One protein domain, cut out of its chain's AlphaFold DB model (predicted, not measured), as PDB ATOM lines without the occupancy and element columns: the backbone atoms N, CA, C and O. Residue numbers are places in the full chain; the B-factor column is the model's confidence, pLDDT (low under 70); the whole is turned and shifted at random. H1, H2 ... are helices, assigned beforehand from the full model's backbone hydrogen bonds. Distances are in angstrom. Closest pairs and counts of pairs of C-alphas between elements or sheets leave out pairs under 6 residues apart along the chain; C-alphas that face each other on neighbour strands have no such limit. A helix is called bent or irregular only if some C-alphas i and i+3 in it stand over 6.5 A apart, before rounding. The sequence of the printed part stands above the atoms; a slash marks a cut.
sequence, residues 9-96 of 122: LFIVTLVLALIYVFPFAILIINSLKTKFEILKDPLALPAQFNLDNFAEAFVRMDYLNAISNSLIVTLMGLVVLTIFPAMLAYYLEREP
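This is residues 9 to 96 of the 122 residues of the protein "Multiple sugar ABC transporter" of Vibrio ishigakensis (UniProt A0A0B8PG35). Two long helical arms, the bent helix H1 and the longer helix H4, make a wide open V with an empty space between them. The corner of the V is built of the short helices H2 and H3 and the loop of residues 41 to 51; no helix packs firmly on another, and residues 9 to 24 of H1 and 55 to 96, with the whole of H4, stick out free. The printed part has 88 residues, with four named helices in the order H1, H2, H3, H4 and no named strand, and its class is all helix. It is extended, with a radius of gyration of the C-alphas of 22.2 A, and only just flat, with spans of 68 by 45 by 16 A.

H1, residues 9 to 31, was assigned as one helix by its hydrogen bonds, but it is bent: C-alphas 20 and 23 are 6.7 A apart. Its arms, H1a of residues 9 to 20 and H1b of residues 23 to 31, stand at a shallow tilt of 33 degrees, only just short of steep. H2, residues 35 to 40, is close to H1b but not clearly touching; their closest C-alphas, of Asn 30 and Ile 38, are 6.2 A apart, and they run opposite ways at a steep tilt of 55 degrees. H3, residues 52 to 60, is apart from H2. H3 is close to H1b but not clearly touching, about perpendicular at 89 degrees, with the closest C-alphas, of Ser 31 and Asn 53, 6.9 A apart. H4, residues 63 to 94, is close to H3 but not clearly touching; their closest C-alphas, of Ala 57 and Tyr 63, are 7.7 A apart, and they run the same way at a steep tilt of 65 degrees. H4 is apart from H1a, H1b and H2. In H1a, H1b, H2 and H3 every O i to N i+4 pair is within hydrogen-bond range; in H4 27 of 28 are.

H1a begins at C-alpha 9, at (151.835, 176.353, 76.661), and is 16.5 A long from first to last C-alpha. H1b measures 12.3 A, H2 8.8 A and H3 11.9 A. H4 measures 46.0 A, from C-alpha 63 at (120.783, 152.284, 90.652) to C-alpha 94 at (163.341, 143.769, 105.861). H4 is neither bent nor irregular, but only just: C-alphas 81 and 84 are 6.1 A apart.

The two C-alphas farthest apart, of Ala 47 and Pro 96, are 69.2 A apart. The printed part has no cut. The link from H2 to H3, 11 residues, is long; those from H1 to H2 and from H3 to H4 are tight. The mean pLDDT of the printed part is 88.9, and no printed residue is under 70.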
ATOM      1  N   LEU A   9     152.129 177.510  75.806       88.69
ATOM      2  CA  LEU A   9     151.835 176.353  76.661       88.69
ATOM      3  C   LEU A   9     150.436 176.461  77.279       88.69
ATOM      4  O   LEU A   9     149.722 175.466  77.341       88.69
ATOM      5  N   PHE A  10     150.031 177.667  77.690       90.06
ATOM      6  CA  PHE A  10     148.690 177.904  78.231       90.06
ATOM      7  C   PHE A  10     147.599 177.607  77.195       90.06
ATOM      8  O   PHE A  10     146.635 176.912  77.507       90.06
ATOM      9  N   ILE A  11     147.781 178.066  75.953       92.25
ATOM     10  CA  ILE A  11     146.838 177.813  74.856       92.25
ATOM     11  C   ILE A  11     146.736 176.311  74.563       92.25
ATOM     12  O   ILE A  11     145.632 175.784  74.462       92.25
ATOM     13  N   VAL A  12     147.866 175.599  74.491       94.06
ATOM     14  CA  VAL A  12     147.881 174.142  74.264       94.06
ATOM     15  C   VAL A  12     147.148 173.404  75.386       94.06
ATOM     16  O   VAL A  12     146.311 172.547  75.111       94.06
ATOM     17  N   THR A  13     147.412 173.744  76.651       92.19
ATOM     18  CA  THR A  13     146.711 173.127  77.787       92.19
ATOM     19  C   THR A  13     145.211 173.427  77.763       92.19
ATOM     20  O   THR A  13     144.421 172.532  78.046       92.19
ATOM     21  N   LEU A  14     144.808 174.645  77.386       93.81
ATOM     22  CA  LEU A  14     143.398 175.022  77.270       93.81
ATOM     23  C   LEU A  14     142.683 174.220  76.173       93.81
ATOM     24  O   LEU A  14     141.604 173.687  76.410       93.81
ATOM     25  N   VAL A  15     143.297 174.090  74.995       95.06
ATOM     26  CA  VAL A  15     142.740 173.297  73.888       95.06
ATOM     27  C   VAL A  15     142.607 171.828  74.285       95.06
ATOM     28  O   VAL A  15     141.551 171.235  74.075       95.06
ATOM     29  N   LEU A  16     143.634 171.247  74.915       94.19
ATOM     30  CA  LEU A  16     143.564 169.874  75.416       94.19
ATOM     31  C   LEU A  16     142.442 169.715  76.447       94.19
ATOM     32  O   LEU A  16     141.653 168.782  76.339       94.19
ATOM     33  N   ALA A  17     142.314 170.639  77.400       93.88
ATOM     34  CA  ALA A  17     141.238 170.602  78.387       93.88
ATOM     35  C   ALA A  17     139.850 170.614  77.726       93.88
ATOM     36  O   ALA A  17     138.994 169.815  78.100       93.88
ATOM     37  N   LEU A  18     139.637 171.453  76.707       94.12
ATOM     38  CA  LEU A  18     138.376 171.485  75.960       94.12
ATOM     39  C   LEU A  18     138.094 170.160  75.244       94.12
ATOM     40  O   LEU A  18     136.966 169.678  75.304       94.12
ATOM     41  N   ILE A  19     139.106 169.538  74.633       95.06
ATOM     42  CA  ILE A  19     138.968 168.224  73.984       95.06
ATOM     43  C   ILE A  19     138.570 167.145  75.000       95.06
ATOM     44  O   ILE A  19     137.710 166.320  74.705       95.06
ATOM     45  N   TYR A  20     139.146 167.165  76.206       93.44
ATOM     46  CA  TYR A  20     138.791 166.219  77.269       93.44
ATOM     47  C   TYR A  20     137.386 166.447  77.833       93.44
ATOM     48  O   TYR A  20     136.700 165.478  78.146       93.44
ATOM     49  N   VAL A  21     136.945 167.701  77.966       94.00
ATOM     50  CA  VAL A  21     135.616 168.043  78.503       94.00
ATOM     51  C   VAL A  21     134.507 167.812  77.475       94.00
ATOM     52  O   VAL A  21     133.388 167.464  77.846       94.00
ATOM     53  N   PHE A  22     134.807 167.953  76.184       91.44
ATOM     54  CA  PHE A  22     133.850 167.806  75.088       91.44
ATOM     55  C   PHE A  22     132.979 166.530  75.143       91.44
ATOM     56  O   PHE A  22     131.753 166.670  75.108       91.44
ATOM     57  N   PRO A  23     133.520 165.300  75.293       90.12
ATOM     58  CA  PRO A  23     132.685 164.101  75.395       90.12
ATOM     59  C   PRO A  23     131.768 164.115  76.626       90.12
ATOM     60  O   PRO A  23     130.629 163.663  76.539       90.12
ATOM     61  N   PHE A  24     132.208 164.680  77.755       90.44
ATOM     62  CA  PHE A  24     131.360 164.821  78.943       90.44
ATOM     63  C   PHE A  24     130.229 165.829  78.725       90.44
ATOM     64  O   PHE A  24     129.102 165.580  79.146       90.44
ATOM     65  N   ALA A  25     130.499 166.934  78.025       88.00
ATOM     66  CA  ALA A  25     129.468 167.901  77.663       88.00
ATOM     67  C   ALA A  25     128.389 167.262  76.772       88.00
ATOM     68  O   ALA A  25     127.198 167.448  77.021       88.00
ATOM     69  N   ILE A  26     128.792 166.438  75.798       88.25
ATOM     70  CA  ILE A  26     127.863 165.670  74.957       88.25
ATOM     71  C   ILE A  26     127.047 164.675  75.789       88.25
ATOM     72  O   ILE A  26     125.845 164.548  75.568       88.25
ATOM     73  N   LEU A  27     127.661 163.983  76.755       87.25
ATOM     74  CA  LEU A  27     126.944 163.056  77.638       87.25
ATOM     75  C   LEU A  27     125.849 163.760  78.449       87.25
ATOM     76  O   LEU A  27     124.743 163.236  78.552       87.25
ATOM     77  N   ILE A  28     126.129 164.954  78.979       86.81
ATOM     78  CA  ILE A  28     125.150 165.756  79.729       86.81
ATOM     79  C   ILE A  28     124.029 166.254  78.810       86.81
ATOM     80  O   ILE A  28     122.861 166.222  79.178       86.81
ATOM     81  N   ILE A  29     124.365 166.698  77.598       86.38
ATOM     82  CA  ILE A  29     123.363 167.131  76.619       86.38
ATOM     83  C   ILE A  29     122.462 165.958  76.219       86.38
ATOM     84  O   ILE A  29     121.242 166.099  76.182       86.38
ATOM     85  N   ASN A  30     123.041 164.787  75.956       85.81
ATOM     86  CA  ASN A  30     122.289 163.614  75.529       85.81
ATOM     87  C   ASN A  30     121.460 162.987  76.656       85.81
ATOM     88  O   ASN A  30     120.413 162.424  76.359       85.81
ATOM     89  N   SER A  31     121.851 163.116  77.929       84.12
ATOM     90  CA  SER A  31     121.023 162.630  79.044       84.12
ATOM     91  C   SER A  31     119.696 163.388  79.183       84.12
ATOM     92  O   SER A  31     118.722 162.833  79.688       84.12
ATOM     93  N   LEU A  32     119.630 164.623  78.672       84.94
ATOM     94  CA  LEU A  32     118.432 165.469  78.664       84.94
ATOM     95  C   LEU A  32     117.557 165.287  77.415       84.94
ATOM     96  O   LEU A  32     116.440 165.801  77.382       84.94
ATOM     97  N   LYS A  33     118.048 164.584  76.388       81.75
ATOM     98  CA  LYS A  33     117.351 164.378  75.110       81.75
ATOM     99  C   LYS A  33     116.465 163.140  75.120       81.75
ATOM    100  O   LYS A  33     116.710 162.170  75.834       81.75
ATOM    101  N   THR A  34     115.475 163.113  74.233       81.50
ATOM    102  CA  THR A  34     114.738 161.874  73.941       81.50
ATOM    103  C   THR A  34     115.600 160.891  73.136       81.50
ATOM    104  O   THR A  34     116.493 161.291  72.388       81.50
ATOM    105  N   LYS A  35     115.305 159.585  73.217       77.50
ATOM    106  CA  LYS A  35     116.028 158.546  72.447       77.50
ATOM    107  C   LYS A  35     116.038 158.826  70.938       77.50
ATOM    108  O   LYS A  35     117.030 158.554  70.271       77.50
ATOM    109  N   PHE A  36     114.954 159.398  70.411       80.00
ATOM    110  CA  PHE A  36     114.846 159.775  69.001       80.00
ATOM    111  C   PHE A  36     115.781 160.939  68.633       80.00
ATOM    112  O   PHE A  36     116.433 160.894  67.594       80.00
ATOM    113  N   GLU A  37     115.900 161.952  69.496       76.94
ATOM    114  CA  GLU A  37     116.815 163.080  69.283       76.94
ATOM    115  C   GLU A  37     118.286 162.655  69.336       76.94
ATOM    116  O   GLU A  37     119.075 163.118  68.517       76.94
ATOM    117  N   ILE A  38     118.642 161.725  70.230       81.06
ATOM    118  CA  ILE A  38     120.000 161.160  70.309       81.06
ATOM    119  C   ILE A  38     120.373 160.436  69.004       81.06
ATOM    120  O   ILE A  38     121.497 160.573  68.527       81.06
ATOM    121  N   LEU A  39     119.435 159.679  68.418       80.75
ATOM    122  CA  LEU A  39     119.656 158.929  67.173       80.75
ATOM    123  C   LEU A  39     119.684 159.823  65.926       80.75
ATOM    124  O   LEU A  39     120.343 159.479  64.948       80.75
ATOM    125  N   LYS A  40     118.954 160.943  65.944       84.12
ATOM    126  CA  LYS A  40     118.857 161.872  64.814       84.12
ATOM    127  C   LYS A  40     120.055 162.818  64.737       84.12
ATOM    128  O   LYS A  40     120.611 162.989  63.657       84.12
ATOM    129  N   ASP A  41     120.416 163.449  65.853       80.75
ATOM    130  CA  ASP A  41     121.582 164.329  65.935       80.75
ATOM    131  C   ASP A  41     122.158 164.348  67.369       80.75
ATOM    132  O   ASP A  41     121.665 165.062  68.258       80.75
ATOM    133  N   PRO A  42     123.227 163.575  67.624       74.75
ATOM    134  CA  PRO A  42     123.841 163.503  68.942       74.75
ATOM    135  C   PRO A  42     124.594 164.786  69.329       74.75
ATOM    136  O   PRO A  42     124.830 164.985  70.520       74.75
ATOM    137  N   LEU A  43     124.940 165.665  68.379       80.12
ATOM    138  CA  LEU A  43     125.671 166.916  68.632       80.12
ATOM    139  C   LEU A  43     124.750 168.135  68.776       80.12
ATOM    140  O   LEU A  43     125.173 169.147  69.334       80.12
ATOM    141  N   ALA A  44     123.501 168.046  68.313       80.81
ATOM    142  CA  ALA A  44     122.520 169.117  68.475       80.81
ATOM    143  C   ALA A  44     122.238 169.440  69.955       80.81
ATOM    144  O   ALA A  44     122.410 168.603  70.840       80.81
ATOM    145  N   LEU A  45     121.756 170.649  70.240       78.69
ATOM    146  CA  LEU A  45     121.200 170.981  71.555       78.69
ATOM    147  C   LEU A  45     119.831 170.297  71.745       78.69
ATOM    148  O   LEU A  45     119.164 170.005  70.749       78.69
ATOM    149  N   PRO A  46     119.412 170.005  72.992       75.56
ATOM    150  CA  PRO A  46     118.131 169.354  73.242       75.56
ATOM    151  C   PRO A  46     116.988 170.279  72.812       75.56
ATOM    152  O   PRO A  46     116.977 171.459  73.164       75.56
ATOM    153  N   ALA A  47     116.026 169.749  72.054       75.12
ATOM    154  CA  ALA A  47     114.844 170.518  71.663       75.12
ATOM    155  C   ALA A  47     113.839 170.615  72.821       75.12
ATOM    156  O   ALA A  47     113.116 171.604  72.946       75.12
ATOM    157  N   GLN A  48     113.818 169.596  73.682       74.88
ATOM    158  CA  GLN A  48     113.035 169.548  74.910       74.88
ATOM    159  C   GLN A  48     113.888 168.982  76.045       74.88
ATOM    160  O   GLN A  48     114.639 168.029  75.850       74.88
ATOM    161  N   PHE A  49     113.765 169.563  77.238       78.31
ATOM    162  CA  PHE A  49     114.430 169.055  78.434       78.31
ATOM    163  C   PHE A  49     113.617 167.901  79.017       78.31
ATOM    164  O   PHE A  49     112.568 168.124  79.617       78.31
ATOM    165  N   ASN A  50     114.100 166.672  78.844       80.62
ATOM    166  CA  ASN A  50     113.462 165.483  79.393       80.62
ATOM    167  C   ASN A  50     114.182 165.029  80.673       80.62
ATOM    168  O   ASN A  50     115.248 164.412  80.625       80.62
ATOM    169  N   LEU A  51     113.590 165.346  81.828       82.81
ATOM    170  CA  LEU A  51     114.081 164.897  83.135       82.81
ATOM    171  C   LEU A  51     113.579 163.495  83.514       82.81
ATOM    172  O   LEU A  51     114.154 162.869  84.406       82.81
ATOM    173  N   ASP A  52     112.570 162.969  82.813       83.94
ATOM    174  CA  ASP A  52     112.024 161.630  83.064       83.94
ATOM    175  C   ASP A  52     113.056 160.543  82.759       83.94
ATOM    176  O   ASP A  52     113.049 159.494  83.399       83.94
ATOM    177  N   ASN A  53     114.016 160.821  81.868       84.50
ATOM    178  CA  ASN A  53     115.172 159.958  81.620       84.50
ATOM    179  C   ASN A  53     115.925 159.597  82.910       84.50
ATOM    180  O   ASN A  53     116.378 158.463  83.053       84.50
ATOM    181  N   PHE A  54     116.053 160.531  83.861       84.06
ATOM    182  CA  PHE A  54     116.727 160.265  85.133       84.06
ATOM    183  C   PHE A  54     115.887 159.367  86.038       84.06
ATOM    184  O   PHE A  54     116.424 158.430  86.624       84.06
ATOM    185  N   ALA A  55     114.578 159.618  86.132       85.38
ATOM    186  CA  ALA A  55     113.669 158.805  86.935       85.38
ATOM    187  C   ALA A  55     113.538 157.379  86.370       85.38
ATOM    188  O   ALA A  55     113.630 156.401  87.114       85.38
ATOM    189  N   GLU A  56     113.397 157.250  85.047       86.50
ATOM    190  CA  GLU A  56     113.338 155.965  84.352       86.50
ATOM    191  C   GLU A  56     114.655 155.196  84.505       86.50
ATOM    192  O   GLU A  56     114.629 154.008  84.828       86.50
ATOM    193  N   ALA A  57     115.806 155.854  84.326       84.69
ATOM    194  CA  ALA A  57     117.110 155.223  84.509       84.69
ATOM    195  C   ALA A  57     117.320 154.756  85.954       84.69
ATOM    196  O   ALA A  57     117.782 153.636  86.165       84.69
ATOM    197  N   PHE A  58     116.932 155.569  86.943       85.69
ATOM    198  CA  PHE A  58     117.090 155.245  88.361       85.69
ATOM    199  C   PHE A  58     116.381 153.940  88.744       85.69
ATOM    200  O   PHE A  58     116.961 153.102  89.435       85.69
ATOM    201  N   VAL A  59     115.155 153.743  88.246       89.25
ATOM    202  CA  VAL A  59     114.362 152.533  88.506       89.25
ATOM    203  C   VAL A  59     114.810 151.365  87.625       89.25
ATOM    204  O   VAL A  59     115.031 150.270  88.134       89.25
ATOM    205  N   ARG A  60     114.973 151.567  86.308       89.00
ATOM    206  CA  ARG A  60     115.294 150.470  85.374       89.00
ATOM    207  C   ARG A  60     116.675 149.870  85.588       89.00
ATOM    208  O   ARG A  60     116.850 148.685  85.327       89.00
ATOM    209  N   MET A  61     117.653 150.680  85.985       86.38
ATOM    210  CA  MET A  61     119.030 150.217  86.185       86.38
ATOM    211  C   MET A  61     119.291 149.751  87.618       86.38
ATOM    212  O   MET A  61     120.429 149.414  87.928       86.38
ATOM    213  N   ASP A  62     118.264 149.755  88.478       89.50
ATOM    214  CA  ASP A  62     118.381 149.415  89.897       89.50
ATOM    215  C   ASP A  62     119.573 150.136  90.556       89.50
ATOM    216  O   ASP A  62     120.486 149.542  91.141       89.50
ATOM    217  N   TYR A  63     119.602 151.462  90.372       88.12
ATOM    218  CA  TYR A  63     120.783 152.284  90.652       88.12
ATOM    219  C   TYR A  63     121.235 152.189  92.111       88.12
ATOM    220  O   TYR A  63     122.433 152.221  92.386       88.12
ATOM    221  N   LEU A  64     120.288 152.060  93.045       90.38
ATOM    222  CA  LEU A  64     120.591 151.932  94.470       90.38
ATOM    223  C   LEU A  64     121.357 150.646  94.771       90.38
ATOM    224  O   LEU A  64     122.354 150.699  95.491       90.38
ATOM    225  N   ASN A  65     120.943 149.518  94.190       92.38
ATOM    226  CA  ASN A  65     121.651 148.254  94.362       92.38
ATOM    227  C   ASN A  65     122.987 148.254  93.614       92.38
ATOM    228  O   ASN A  65     123.987 147.767  94.136       92.38
ATOM    229  N   ALA A  66     123.056 148.849  92.423       92.38
ATOM    230  CA  ALA A  66     124.312 148.968  91.686       92.38
ATOM    231  C   ALA A  66     125.364 149.788  92.459       92.38
ATOM    232  O   ALA A  66     126.526 149.380  92.568       92.38
ATOM    233  N   ILE A  67     124.957 150.925  93.034       93.75
ATOM    234  CA  ILE A  67     125.830 151.783  93.845       93.75
ATOM    235  C   ILE A  67     126.224 151.077  95.143       93.75
ATOM    236  O   ILE A  67     127.406 151.077  95.487       93.75
ATOM    237  N   SER A  68     125.276 150.462  95.855       94.88
ATOM    238  CA  SER A  68     125.565 149.791  97.127       94.88
ATOM    239  C   SER A  68     126.509 148.603  96.937       94.88
ATOM    240  O   SER A  68     127.507 148.509  97.648       94.88
ATOM    241  N   ASN A  69     126.282 147.766  95.922       95.56
ATOM    242  CA  ASN A  69     127.171 146.656  95.582       95.56
ATOM    243  C   ASN A  69     128.576 147.150  95.224       95.56
ATOM    244  O   ASN A  69     129.562 146.628  95.742       95.56
ATOM    245  N   SER A  70     128.681 148.190  94.393       95.62
ATOM    246  CA  SER A  70     129.978 148.765  94.015       95.62
ATOM    247  C   SER A  70     130.719 149.327  95.224       95.62
ATOM    248  O   SER A  70     131.921 149.104  95.376       95.62
ATOM    249  N   LEU A  71     130.007 150.016  96.117       96.75
ATOM    250  CA  LEU A  71     130.572 150.574  97.339       96.75
ATOM    251  C   LEU A  71     131.061 149.468  98.279       96.75
ATOM    252  O   LEU A  71     132.194 149.525  98.746       96.75
ATOM    253  N   ILE A  72     130.239 148.444  98.515       97.12
ATOM    254  CA  ILE A  72     130.571 147.304  99.376       97.12
ATOM    255  C   ILE A  72     131.805 146.575  98.834       97.12
ATOM    256  O   ILE A  72     132.773 146.381  99.570       97.12
ATOM    257  N   VAL A  73     131.817 146.235  97.542       96.38
ATOM    258  CA  VAL A  73     132.954 145.559  96.898       96.38
ATOM    259  C   VAL A  73     134.214 146.422  96.952       96.38
ATOM    260  O   VAL A  73     135.282 145.912  97.282       96.38
ATOM    261  N   THR A  74     134.104 147.727  96.694       96.81
ATOM    262  CA  THR A  74     135.256 148.640  96.724       96.81
ATOM    263  C   THR A  74     135.819 148.790  98.133       96.81
ATOM    264  O   THR A  74     137.031 148.722  98.308       96.81
ATOM    265  N   LEU A  75     134.971 148.963  99.150       97.31
ATOM    266  CA  LEU A  75     135.417 149.126 100.535       97.31
ATOM    267  C   LEU A  75     136.055 147.844 101.075       97.31
ATOM    268  O   LEU A  75     137.149 147.896 101.633       97.31
ATOM    269  N   MET A  76     135.415 146.691 100.867       96.88
ATOM    270  CA  MET A  76     135.989 145.402 101.267       96.88
ATOM    271  C   MET A  76     137.290 145.123 100.511       96.88
ATOM    272  O   MET A  76     138.287 144.728 101.119       96.88
ATOM    273  N   GLY A  77     137.306 145.389  99.203       96.88
ATOM    274  CA  GLY A  77     138.496 145.273  98.368       96.88
ATOM    275  C   GLY A  77     139.629 146.163  98.868       96.88
ATOM    276  O   GLY A  77     140.743 145.683  99.028       96.88
ATOM    277  N   LEU A  78     139.350 147.425  99.199       97.31
ATOM    278  CA  LEU A  78     140.343 148.371  99.705       97.31
ATOM    279  C   LEU A  78     140.974 147.893 101.017       97.31
ATOM    280  O   LEU A  78     142.193 147.963 101.158       97.31
ATOM    281  N   VAL A  79     140.176 147.386 101.959       96.88
ATOM    282  CA  VAL A  79     140.683 146.859 103.237       96.88
ATOM    283  C   VAL A  79     141.669 145.715 102.989       96.88
ATOM    284  O   VAL A  79     142.791 145.741 103.497       96.88
ATOM    285  N   VAL A  80     141.291 144.748 102.152       96.56
ATOM    286  CA  VAL A  80     142.139 143.590 101.831       96.56
ATOM    287  C   VAL A  80     143.387 144.017 101.047       96.56
ATOM    288  O   VAL A  80     144.506 143.665 101.417       96.56
ATOM    289  N   LEU A  81     143.220 144.827 100.000       95.56
ATOM    290  CA  LEU A  81     144.305 145.282  99.127       95.56
ATOM    291  C   LEU A  81     145.244 146.297  99.788       95.56
ATOM    292  O   LEU A  81     146.328 146.545  99.269       95.56
ATOM    293  N   THR A  82     144.872 146.865 100.933       96.06
ATOM    294  CA  THR A  82     145.768 147.727 101.712       96.06
ATOM    295  C   THR A  82     146.524 146.920 102.757       96.06
ATOM    296  O   THR A  82     147.749 146.988 102.816       96.06
ATOM    297  N   ILE A  83     145.819 146.129 103.574       96.94
ATOM    298  CA  ILE A  83     146.422 145.456 104.732       96.94
ATOM    299  C   ILE A  83     147.408 144.373 104.285       96.94
ATOM    300  O   ILE A  83     148.570 144.392 104.694       96.94
ATOM    301  N   PHE A  84     146.982 143.445 103.422       95.06
ATOM    302  CA  PHE A  84     147.814 142.293 103.064       95.06
ATOM    303  C   PHE A  84     149.053 142.688 102.246       95.06
ATOM    304  O   PHE A  84     150.155 142.262 102.609       95.06
ATOM    305  N   PRO A  85     148.945 143.532 101.197       94.12
ATOM    306  CA  PRO A  85     150.121 143.975 100.458       94.12
ATOM    307  C   PRO A  85     151.071 144.830 101.295       94.12
ATOM    308  O   PRO A  85     152.279 144.675 101.144       94.12
ATOM    309  N   ALA A  86     150.575 145.672 102.213       95.50
ATOM    310  CA  ALA A  86     151.445 146.451 103.099       95.50
ATOM    311  C   ALA A  86     152.270 145.552 104.035       95.50
ATOM    312  O   ALA A  86     153.479 145.745 104.171       95.50
ATOM    313  N   MET A  87     151.642 144.533 104.636       94.69
ATOM    314  CA  MET A  87     152.340 143.551 105.474       94.69
ATOM    315  C   MET A  87     153.392 142.769 104.677       94.69
ATOM    316  O   MET A  87     154.516 142.579 105.146       94.69
ATOM    317  N   LEU A  88     153.048 142.342 103.457       93.00
ATOM    318  CA  LEU A  88     153.966 141.607 102.591       93.00
ATOM    319  C   LEU A  88     155.135 142.483 102.121       93.00
ATOM    320  O   LEU A  88     156.277 142.032 102.146       93.00
ATOM    321  N   ALA A  89     154.874 143.734 101.739       92.69
ATOM    322  CA  ALA A  89     155.906 144.682 101.328       92.69
ATOM    323  C   ALA A  89     156.933 144.909 102.447       92.69
ATOM    324  O   ALA A  89     158.135 144.821 102.202       92.69
ATOM    325  N   TYR A  90     156.464 145.096 103.685       93.62
ATOM    326  CA  TYR A  90     157.328 145.229 104.856       93.62
ATOM    327  C   TYR A  90     158.224 143.996 105.068       93.62
ATOM    328  O   TYR A  90     159.423 144.131 105.325       93.62
ATOM    329  N   TYR A  91     157.662 142.789 104.931       91.75
ATOM    330  CA  TYR A  91     158.423 141.541 105.036       91.75
ATOM    331  C   TYR A  91     159.491 141.428 103.935       91.75
ATOM    332  O   TYR A  91     160.653 141.141 104.225       91.75
ATOM    333  N   LEU A  92     159.127 141.700 102.677       92.00
ATOM    334  CA  LEU A  92     160.046 141.632 101.534       92.00
ATOM    335  C   LEU A  92     161.193 142.651 101.632       92.00
ATOM    336  O   LEU A  92     162.311 142.376 101.181       92.00
ATOM    337  N   GLU A  93     160.940 143.816 102.224       91.31
ATOM    338  CA  GLU A  93     161.961 144.840 102.426       91.31
ATOM    339  C   GLU A  93     162.972 144.425 103.504       91.31
ATOM    340  O   GLU A  93     164.180 144.457 103.256       91.31
ATOM    341  N   ARG A  94     162.493 143.981 104.675       88.38
ATOM    342  CA  ARG A  94     163.341 143.769 105.861       88.38
ATOM    343  C   ARG A  94     164.024 142.409 105.935       88.38
ATOM    344  O   ARG A  94     165.097 142.317 106.525       88.38
ATOM    345  N   GLU A  95     163.454 141.366 105.344       88.94
ATOM    346  CA  GLU A  95     164.084 140.045 105.380       88.94
ATOM    347  C   GLU A  95     165.246 139.942 104.383       88.94
ATOM    348  O   GLU A  95     165.082 140.308 103.221       88.94
ATOM    349  N   PRO A  96     166.423 139.413 104.757       84.06
ATOM    350  CA  PRO A  96     167.546 139.224 103.832       84.06
ATOM    351  C   PRO A  96     167.495 137.894 103.049       84.06
ATOM    352  O   PRO A  96     168.405 137.594 102.276       84.06
TER     353      PRO A  96